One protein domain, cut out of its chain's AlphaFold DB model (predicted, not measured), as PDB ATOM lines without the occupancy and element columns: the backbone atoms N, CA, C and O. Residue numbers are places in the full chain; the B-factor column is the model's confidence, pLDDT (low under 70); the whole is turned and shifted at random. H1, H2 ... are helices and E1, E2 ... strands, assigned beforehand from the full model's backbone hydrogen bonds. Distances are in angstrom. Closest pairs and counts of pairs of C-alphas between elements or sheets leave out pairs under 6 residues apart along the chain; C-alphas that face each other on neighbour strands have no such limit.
ATOM      1  N   VAL A  53      25.169-126.598  15.691       94.44
ATOM      2  CA  VAL A  53      25.491-126.344  14.282       94.44
ATOM      3  C   VAL A  53      25.066-127.525  13.410       94.44
ATOM      4  O   VAL A  53      25.550-128.642  13.567       94.44
ATOM      5  N   ALA A  54      24.197-127.266  12.435       93.81
ATOM      6  CA  ALA A  54      23.845-128.229  11.395       93.81
ATOM      7  C   ALA A  54      24.610-127.900  10.109       93.81
ATOM      8  O   ALA A  54      24.319-126.909   9.432       93.81
ATOM      9  N   MET A  55      25.593-128.727   9.766       92.06
ATOM     10  CA  MET A  55      26.379-128.551   8.552       92.06
ATOM     11  C   MET A  55      25.740-129.288   7.386       92.06
ATOM     12  O   MET A  55      25.653-130.511   7.368       92.06
ATOM     13  N   TYR A  56      25.338-128.547   6.362       89.19
ATOM     14  CA  TYR A  56      24.882-129.131   5.108       89.19
ATOM     15  C   TYR A  56      26.084-129.622   4.289       89.19
ATOM     16  O   TYR A  56      26.774-128.827   3.646       89.19
ATOM     17  N   ASP A  57      26.320-130.936   4.279       88.94
ATOM     18  CA  ASP A  57      27.378-131.565   3.486       88.94
ATOM     19  C   ASP A  57      26.906-131.762   2.046       88.94
ATOM     20  O   ASP A  57      26.162-132.691   1.720       88.94
ATOM     21  N   GLN A  58      27.278-130.818   1.181       87.12
ATOM     22  CA  GLN A  58      26.967-130.899  -0.237       87.12
ATOM     23  C   GLN A  58      27.914-131.904  -0.887       87.12
ATOM     24  O   GLN A  58      29.077-131.578  -1.140       87.12
ATOM     25  N   LEU A  59      27.386-133.068  -1.264       86.12
ATOM     26  CA  LEU A  59      28.142-134.180  -1.855       86.12
ATOM     27  C   LEU A  59      28.996-133.786  -3.069       86.12
ATOM     28  O   LEU A  59      30.013-134.418  -3.348       86.12
ATOM     29  N   GLN A  60      28.586-132.756  -3.813       85.00
ATOM     30  CA  GLN A  60      29.294-132.282  -5.007       85.00
ATOM     31  C   GLN A  60      30.256-131.112  -4.730       85.00
ATOM     32  O   GLN A  60      31.054-130.739  -5.599       85.00
ATOM     33  N   CYS A  61      30.209-130.507  -3.539       87.19
ATOM     34  CA  CYS A  61      31.016-129.341  -3.196       87.19
ATOM     35  C   CYS A  61      32.398-129.759  -2.686       87.19
ATOM     36  O   CYS A  61      32.670-129.800  -1.489       87.19
ATOM     37  N   LYS A  62      33.319-129.985  -3.627       85.38
ATOM     38  CA  LYS A  62      34.701-130.400  -3.326       85.38
ATOM     39  C   LYS A  62      35.447-129.448  -2.384       85.38
ATOM     40  O   LYS A  62      36.320-129.887  -1.648       85.38
ATOM     41  N   GLY A  63      35.125-128.151  -2.424       83.25
ATOM     42  CA  GLY A  63      35.744-127.148  -1.552       83.25
ATOM     43  C   GLY A  63      35.404-127.383  -0.082       83.25
ATOM     44  O   GLY A  63      36.309-127.525   0.733       83.25
ATOM     45  N   MET A  64      34.109-127.498   0.236       85.19
ATOM     46  CA  MET A  64      33.651-127.761   1.605       85.19
ATOM     47  C   MET A  64      34.031-129.164   2.081       85.19
ATOM     48  O   MET A  64      34.469-129.323   3.216       85.19
ATOM     49  N   GLN A  65      33.977-130.163   1.197       86.62
ATOM     50  CA  GLN A  65      34.451-131.512   1.522       86.62
ATOM     51  C   GLN A  65      35.939-131.534   1.892       86.62
ATOM     52  O   GLN A  65      36.342-132.261   2.796       86.62
ATOM     53  N   GLY A  66      36.760-130.703   1.242       87.25
ATOM     54  CA  GLY A  66      38.189-130.595   1.538       87.25
ATOM     55  C   GLY A  66      38.510-130.038   2.928       87.25
ATOM     56  O   GLY A  66      39.605-130.273   3.429       87.25
ATOM     57  N   VAL A  67      37.572-129.327   3.560       88.38
ATOM     58  CA  VAL A  67      37.740-128.741   4.903       88.38
ATOM     59  C   VAL A  67      36.902-129.441   5.975       88.38
ATOM     60  O   VAL A  67      36.914-129.007   7.122       88.38
ATOM     61  N   HIS A  68      36.201-130.526   5.634       91.19
ATOM     62  CA  HIS A  68      35.340-131.263   6.562       91.19
ATOM     63  C   HIS A  68      36.081-131.661   7.848       91.19
ATOM     64  O   HIS A  68      35.613-131.391   8.949       91.19
ATOM     65  N   GLY A  69      37.290-132.219   7.714       91.88
ATOM     66  CA  GLY A  69      38.119-132.599   8.863       91.88
ATOM     67  C   GLY A  69      38.533-131.421   9.752       91.88
ATOM     68  O   GLY A  69      38.653-131.590  10.957       91.88
ATOM     69  N   LEU A  70      38.687-130.219   9.184       92.06
ATOM     70  CA  LEU A  70      39.005-129.024   9.971       92.06
ATOM     71  C   LEU A  70      37.818-128.607  10.847       92.06
ATOM     72  O   LEU A  70      38.012-128.203  11.986       92.06
ATOM     73  N   PHE A  71      36.590-128.725  10.331       92.94
ATOM     74  CA  PHE A  71      35.389-128.472  11.126       92.94
ATOM     75  C   PHE A  71      35.203-129.509  12.231       92.94
ATOM     76  O   PHE A  71      34.866-129.130  13.342       92.94
ATOM     77  N   GLU A  72      35.470-130.788  11.957       93.81
ATOM     78  CA  GLU A  72      35.444-131.850  12.976       93.81
ATOM     79  C   GLU A  72      36.389-131.569  14.149       93.81
ATOM     80  O   GLU A  72      36.017-131.750  15.312       93.81
ATOM     81  N   ASP A  73      37.604-131.100  13.856       94.50
ATOM     82  CA  ASP A  73      38.556-130.720  14.898       94.50
ATOM     83  C   ASP A  73      38.072-129.480  15.670       94.50
ATOM     84  O   ASP A  73      38.077-129.499  16.899       94.50
ATOM     85  N   GLU A  74      37.537-128.456  14.995       93.81
ATOM     86  CA  GLU A  74      36.957-127.285  15.674       93.81
ATOM     87  C   GLU A  74      35.724-127.632  16.529       93.81
ATOM     88  O   GLU A  74      35.582-127.097  17.630       93.81
ATOM     89  N   PHE A  75      34.835-128.526  16.073       93.88
ATOM     90  CA  PHE A  75      33.680-128.982  16.860       93.88
ATOM     91  C   PHE A  75      34.134-129.647  18.157       93.88
ATOM     92  O   PHE A  75      33.577-129.374  19.224       93.88
ATOM     93  N   ARG A  76      35.177-130.483  18.069       92.94
ATOM     94  CA  ARG A  76      35.773-131.159  19.222       92.94
ATOM     95  C   ARG A  76      36.437-130.169  20.171       92.94
ATOM     96  O   ARG A  76      36.168-130.216  21.369       92.94
ATOM     97  N   ASP A  77      37.267-129.273  19.647       95.38
ATOM     98  CA  ASP A  77      38.047-128.330  20.450       95.38
ATOM     99  C   ASP A  77      37.157-127.304  21.161       95.38
ATOM    100  O   ASP A  77      37.418-126.928  22.305       95.38
ATOM    101  N   ARG A  78      36.067-126.882  20.512       93.56
ATOM    102  CA  ARG A  78      35.088-125.944  21.080       93.56
ATOM    103  C   ARG A  78      33.993-126.627  21.895       93.56
ATOM    104  O   ARG A  78      33.228-125.932  22.560       93.56
ATOM    105  N   ASN A  79      33.916-127.960  21.854       93.19
ATOM    106  CA  ASN A  79      32.860-128.754  22.480       93.19
ATOM    107  C   ASN A  79      31.448-128.277  22.071       93.19
ATOM    108  O   ASN A  79      30.569-128.084  22.913       93.19
ATOM    109  N   ILE A  80      31.258-128.045  20.769       92.25
ATOM    110  CA  ILE A  80      29.992-127.581  20.188       92.25
ATOM    111  C   ILE A  80      29.199-128.791  19.681       92.25
ATOM    112  O   ILE A  80      29.749-129.578  18.906       92.25
ATOM    113  N   PRO A  81      27.907-128.928  20.037       93.75
ATOM    114  CA  PRO A  81      27.031-129.900  19.399       93.75
ATOM    115  C   PRO A  81      26.906-129.586  17.903       93.75
ATOM    116  O   PRO A  81      26.367-128.544  17.516       93.75
ATOM    117  N   ALA A  82      27.410-130.476  17.053       94.38
ATOM    118  CA  ALA A  82      27.332-130.328  15.611       94.38
ATOM    119  C   ALA A  82      27.124-131.667  14.904       94.38
ATOM    120  O   ALA A  82      27.563-132.716  15.377       94.38
ATOM    121  N   PHE A  83      26.463-131.622  13.748       93.56
ATOM    122  CA  PHE A  83      26.250-132.790  12.896       93.56
ATOM    123  C   PHE A  83      26.195-132.411  11.420       93.56
ATOM    124  O   PHE A  83      25.943-131.259  11.055       93.56
ATOM    125  N   TRP A  84      26.404-133.415  10.571       93.06
ATOM    126  CA  TRP A  84      26.404-133.267   9.122       93.06
ATOM    127  C   TRP A  84      25.132-133.834   8.512       93.06
ATOM    128  O   TRP A  84      24.728-134.961   8.796       93.06
ATOM    129  N   ILE A  85      24.518-133.045   7.639       92.75
ATOM    130  CA  ILE A  85      23.354-133.425   6.852       92.75
ATOM    131  C   ILE A  85      23.830-133.648   5.416       92.75
ATOM    132  O   ILE A  85      24.128-132.661   4.728       92.75
ATOM    133  N   PRO A  86      23.901-134.902   4.934       89.50
ATOM    134  CA  PRO A  86      24.210-135.147   3.537       89.50
ATOM    135  C   PRO A  86      23.108-134.534   2.675       89.50
ATOM    136  O   PRO A  86      21.919-134.687   2.950       89.50
ATOM    137  N   HIS A  87      23.487-133.819   1.622       86.81
ATOM    138  CA  HIS A  87      22.530-133.317   0.643       86.81
ATOM    139  C   HIS A  87      23.168-133.185  -0.740       86.81
ATOM    140  O   HIS A  87      24.385-133.076  -0.893       86.81
ATOM    141  N   ALA A  88      22.322-133.177  -1.768       85.31
ATOM    142  CA  ALA A  88      22.729-133.114  -3.168       85.31
ATOM    143  C   ALA A  88      21.901-132.077  -3.945       85.31
ATOM    144  O   ALA A  88      21.355-132.372  -5.006       85.31
ATOM    145  N   LEU A  89      21.762-130.860  -3.390       74.94
ATOM    146  CA  LEU A  89      20.753-129.876  -3.842       74.94
ATOM    147  C   LEU A  89      19.341-130.515  -3.685       74.94
ATOM    148  O   LEU A  89      19.237-131.457  -2.899       74.94
ATOM    149  N   PRO A  90      18.236-130.071  -4.322       66.88
ATOM    150  CA  PRO A  90      16.928-130.694  -4.093       66.88
ATOM    151  C   PRO A  90      16.782-132.076  -4.776       66.88
ATOM    152  O   PRO A  90      15.668-132.488  -5.082       66.88
ATOM    153  N   ASP A  91      17.877-132.800  -5.052       80.50
ATOM    154  CA  ASP A  91      17.846-134.110  -5.713       80.50
ATOM    155  C   ASP A  91      17.738-135.268  -4.707       80.50
ATOM    156  O   ASP A  91      18.739-135.826  -4.240       80.50
ATOM    157  N   SER A  92      16.498-135.674  -4.430       79.62
ATOM    158  CA  SER A  92      16.166-136.798  -3.544       79.62
ATOM    159  C   SER A  92      16.648-138.165  -4.044       79.62
ATOM    160  O   SER A  92      16.650-139.130  -3.283       79.62
ATOM    161  N   ARG A  93      17.087-138.277  -5.307       81.94
ATOM    162  CA  ARG A  93      17.615-139.537  -5.862       81.94
ATOM    163  C   ARG A  93      19.034-139.829  -5.391       81.94
ATOM    164  O   ARG A  93      19.471-140.972  -5.465       81.94
ATOM    165  N   THR A  94      19.764-138.793  -4.977       85.88
ATOM    166  CA  THR A  94      21.146-138.933  -4.500       85.88
ATOM    167  C   THR A  94      21.192-139.092  -2.984       85.88
ATOM    168  O   THR A  94      21.965-139.905  -2.492       85.88
ATOM    169  N   VAL A  95      20.355-138.346  -2.254       86.06
ATOM    170  CA  VAL A  95      20.185-138.498  -0.803       86.06
ATOM    171  C   VAL A  95      18.702-138.560  -0.487       86.06
ATOM    172  O   VAL A  95      17.957-137.639  -0.826       86.06
ATOM    173  N   SER A  96      18.279-139.635   0.177       86.44
ATOM    174  CA  SER A  96      16.881-139.799   0.565       86.44
ATOM    175  C   SER A  96      16.496-138.800   1.658       86.44
ATOM    176  O   SER A  96      17.233-138.583   2.624       86.44
ATOM    177  N   ARG A  97      15.294-138.227   1.549       86.19
ATOM    178  CA  ARG A  97      14.718-137.370   2.596       86.19
ATOM    179  C   ARG A  97      14.486-138.154   3.890       86.19
ATOM    180  O   ARG A  97      14.740-137.627   4.972       86.19
ATOM    181  N   ALA A  98      14.105-139.428   3.776       87.88
ATOM    182  CA  ALA A  98      13.962-140.321   4.919       87.88
ATOM    183  C   ALA A  98      15.289-140.553   5.650       87.88
ATOM    184  O   ALA A  98      15.328-140.552   6.879       87.88
ATOM    185  N   GLU A  99      16.391-140.668   4.909       87.69
ATOM    186  CA  GLU A  99      17.724-140.783   5.502       87.69
ATOM    187  C   GLU A  99      18.114-139.516   6.269       87.69
ATOM    188  O   GLU A  99      18.534-139.615   7.422       87.69
ATOM    189  N   ILE A 100      17.920-138.336   5.669       90.06
ATOM    190  CA  ILE A 100      18.182-137.043   6.322       90.06
ATOM    191  C   ILE A 100      17.369-136.914   7.614       90.06
ATOM    192  O   ILE A 100      17.912-136.543   8.654       90.06
ATOM    193  N   ARG A 101      16.076-137.248   7.567       90.69
ATOM    194  CA  ARG A 101      15.184-137.172   8.729       90.69
ATOM    195  C   ARG A 101      15.638-138.098   9.846       90.69
ATOM    196  O   ARG A 101      15.718-137.666  10.991       90.69
ATOM    197  N   ARG A 102      15.984-139.342   9.510       90.75
ATOM    198  CA  ARG A 102      16.516-140.309  10.471       90.75
ATOM    199  C   ARG A 102      17.798-139.795  11.124       90.75
ATOM    200  O   ARG A 102      17.883-139.822  12.340       90.75
ATOM    201  N   LEU A 103      18.746-139.262  10.348       92.94
ATOM    202  CA  LEU A 103      19.998-138.709  10.884       92.94
ATOM    203  C   LEU A 103      19.750-137.568  11.877       92.94
ATOM    204  O   LEU A 103      20.346-137.548  12.952       92.94
ATOM    205  N   ILE A 104      18.851-136.641  11.531       92.81
ATOM    206  CA  ILE A 104      18.467-135.544  12.425       92.81
ATOM    207  C   ILE A 104      17.814-136.107  13.693       92.81
ATOM    208  O   ILE A 104      18.238-135.769  14.795       92.81
ATOM    209  N   ASN A 105      16.826-136.995  13.560       93.56
ATOM    210  CA  ASN A 105      16.106-137.575  14.698       93.56
ATOM    211  C   ASN A 105      17.033-138.369  15.634       93.56
ATOM    212  O   ASN A 105      16.944-138.222  16.855       93.56
ATOM    213  N   ASP A 106      17.942-139.165  15.073       94.31
ATOM    214  CA  ASP A 106      18.931-139.942  15.822       94.31
ATOM    215  C   ASP A 106      19.862-139.013  16.609       94.31
ATOM    216  O   ASP A 106      20.142-139.276  17.780       94.31
ATOM    217  N   TYR A 107      20.298-137.902  16.003       95.19
ATOM    218  CA  TYR A 107      21.121-136.897  16.672       95.19
ATOM    219  C   TYR A 107      20.363-136.205  17.812       95.19
ATOM    220  O   TYR A 107      20.865-136.142  18.937       95.19
ATOM    221  N   MET A 108      19.132-135.748  17.558       94.75
ATOM    222  CA  MET A 108      18.303-135.099  18.578       94.75
ATOM    223  C   MET A 108      18.029-136.037  19.763       94.75
ATOM    224  O   MET A 108      18.144-135.631  20.915       94.75
ATOM    225  N   THR A 109      17.755-137.314  19.503       95.06
ATOM    226  CA  THR A 109      17.470-138.294  20.564       95.06
ATOM    227  C   THR A 109      18.735-138.706  21.322       95.06
ATOM    228  O   THR A 109      18.741-138.810  22.548       95.06
ATOM    229  N   THR A 110      19.833-138.963  20.607       95.31
ATOM    230  CA  THR A 110      21.038-139.578  21.192       95.31
ATOM    231  C   THR A 110      21.970-138.556  21.825       95.31
ATOM    232  O   THR A 110      22.517-138.818  22.893       95.31
ATOM    233  N   VAL A 111      22.181-137.419  21.156       93.50
ATOM    234  CA  VAL A 111      23.149-136.392  21.568       93.50
ATOM    235  C   VAL A 111      22.456-135.281  22.340       93.50
ATOM    236  O   VAL A 111      22.944-134.879  23.392       93.50
ATOM    237  N   MET A 112      21.312-134.807  21.841       94.50
ATOM    238  CA  MET A 112      20.571-133.727  22.505       94.50
ATOM    239  C   MET A 112      19.633-134.240  23.606       94.50
ATOM    240  O   MET A 112      19.169-133.444  24.414       94.50
ATOM    241  N   HIS A 113      19.397-135.557  23.684       95.31
ATOM    242  CA  HIS A 113      18.486-136.190  24.647       95.31
ATOM    243  C   HIS A 113      17.052-135.643  24.598       95.31
ATOM    244  O   HIS A 113      16.358-135.607  25.614       95.31
ATOM    245  N   GLU A 114      16.613-135.234  23.411       94.50
ATOM    246  CA  GLU A 114      15.274-134.703  23.179       94.50
ATOM    247  C   GLU A 114      14.260-135.818  22.906       94.50
ATOM    248  O   GLU A 114      14.589-136.872  22.354       94.50
ATOM    249  N   GLU A 115      12.998-135.560  23.251       94.31
ATOM    250  CA  GLU A 115      11.871-136.434  22.925       94.31
ATOM    251  C   GLU A 115      11.060-135.865  21.747       94.31
ATOM    252  O   GLU A 115      10.888-134.646  21.630       94.31
ATOM    253  N   PRO A 116      10.526-136.719  20.854       93.38
ATOM    254  CA  PRO A 116       9.725-136.255  19.732       93.38
ATOM    255  C   PRO A 116       8.444-135.576  20.222       93.38
ATOM    256  O   PRO A 116       7.634-136.179  20.925       93.38
ATOM    257  N   LEU A 117       8.221-134.339  19.772       92.00
ATOM    258  CA  LEU A 117       6.987-133.596  20.053       92.00
ATOM    259  C   LEU A 117       5.745-134.306  19.493       92.00
ATOM    260  O   LEU A 117       4.677-134.264  20.100       92.00
ATOM    261  N   ASP A 118       5.894-134.958  18.338       92.62
ATOM    262  CA  ASP A 118       4.870-135.788  17.712       92.62
ATOM    263  C   ASP A 118       5.518-137.053  17.117       92.62
ATOM    264  O   ASP A 118       6.146-136.992  16.053       92.62
ATOM    265  N   PRO A 119       5.370-138.219  17.775       91.88
ATOM    266  CA  PRO A 119       5.920-139.481  17.289       91.88
ATOM    267  C   PRO A 119       5.394-139.912  15.913       91.88
ATOM    268  O   PRO A 119       6.041-140.720  15.248       91.88
ATOM    269  N   SER A 120       4.244-139.395  15.464       89.94
ATOM    270  CA  SER A 120       3.688-139.734  14.149       89.94
ATOM    271  C   SER A 120       4.456-139.101  12.984       89.94
ATOM    272  O   SER A 120       4.316-139.557  11.854       89.94
ATOM    273  N   LEU A 121       5.300-138.097  13.254       86.50
ATOM    274  CA  LEU A 121       6.111-137.396  12.252       86.50
ATOM    275  C   LEU A 121       7.525-137.976  12.093       86.50
ATOM    276  O   LEU A 121       8.306-137.474  11.283       86.50
ATOM    277  N   LEU A 122       7.872-139.017  12.858       87.25
ATOM    278  CA  LEU A 122       9.179-139.673  12.750       87.25
ATOM    279  C   LEU A 122       9.348-140.380  11.402       87.25
ATOM    280  O   LEU A 122      10.422-140.320  10.803       87.25
TER     281      LEU A 122
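This is residues 53 to 122 of the 130 residues of the protein "2-hydroxyglutaryl-CoA dehydratase D-component HgdA2" of Firmicutes bacterium CAG:240 (UniProt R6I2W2). A flat slab has two short parallel strands, E1 and E2, near its middle, with helix H2 on one side of this pair and the longer helix H3 on the other. H2 and H3 both run back against the direction of the strands, short H1 lies before H2 on the same side, and the last stretch, residues 111 to 122, reaches out beyond H3 and folds back. The printed part has 70 residues with three named helices and two named strands, in the order E1, H1, H2, E2, H3; the sheet is E1 beside E2, parallel, and the class is mixed, helices and strands. The whole is only just loose, close to compact, with a radius of gyration of the C-alphas of 13.6 A, and it spans 38 by 33 by 11 A.

Strands E1, residues 53 to 58, and E2, residues 82 to 87, are parallel neighbours, with 27 degrees between their directions. The C-alphas of Met 55 and Trp 84, which face each other, are 4.8 A apart. Across the pair, N 57 and O 85 are 2.8 A apart and N 87 and O 57 are 2.9 A apart, both within hydrogen-bond range. Helix H3, residues 97 to 110, comes closest to E2 at the C-alphas of Ile 85 and Ile 100, 6.3 A apart. Helix H2, residues 68 to 78, comes closest to E2 at the C-alphas of Phe 75 and Ala 82, 6.6 A apart. Helix H1, residues 62 to 66, comes closest to E1 at the C-alphas of Asp 57 and Gln 65, 7.3 A apart. H1 and H2 meet only through their link. H2 and H3 are apart, and E1 is apart from both. E1, H1 with H2, and E2 form a strand-helix-strand unit, two parallel neighbour strands with helices between them along the chain, and its crossover is right-handed. In H1, H2 and H3 every O i to N i+4 pair is within hydrogen-bond range.

E1 begins at C-alpha 53, (25.491, -126.344, 14.282), and is 15.3 A long; E2 is 16.0 A long and ends at C-alpha 87, (22.530, -133.317, 0.643). H1 measures 6.0 A and H2 15.5 A. H3, 19.8 A long, ends at C-alpha 110, (21.038, -139.578, 21.192).

The two C-alphas farthest apart, those of Gly 66 and Ser 120, are 37.9 A apart. The printed part has no cut. The links from E1 to H1, H1 to H2 and H2 to E2 are tight, and the link from E2 to H3, nine residues, is short. Residues 111 to 122 hold no named element. The mean pLDDT of the printed part is 89.9, and one residue, Pro 90, is under 70.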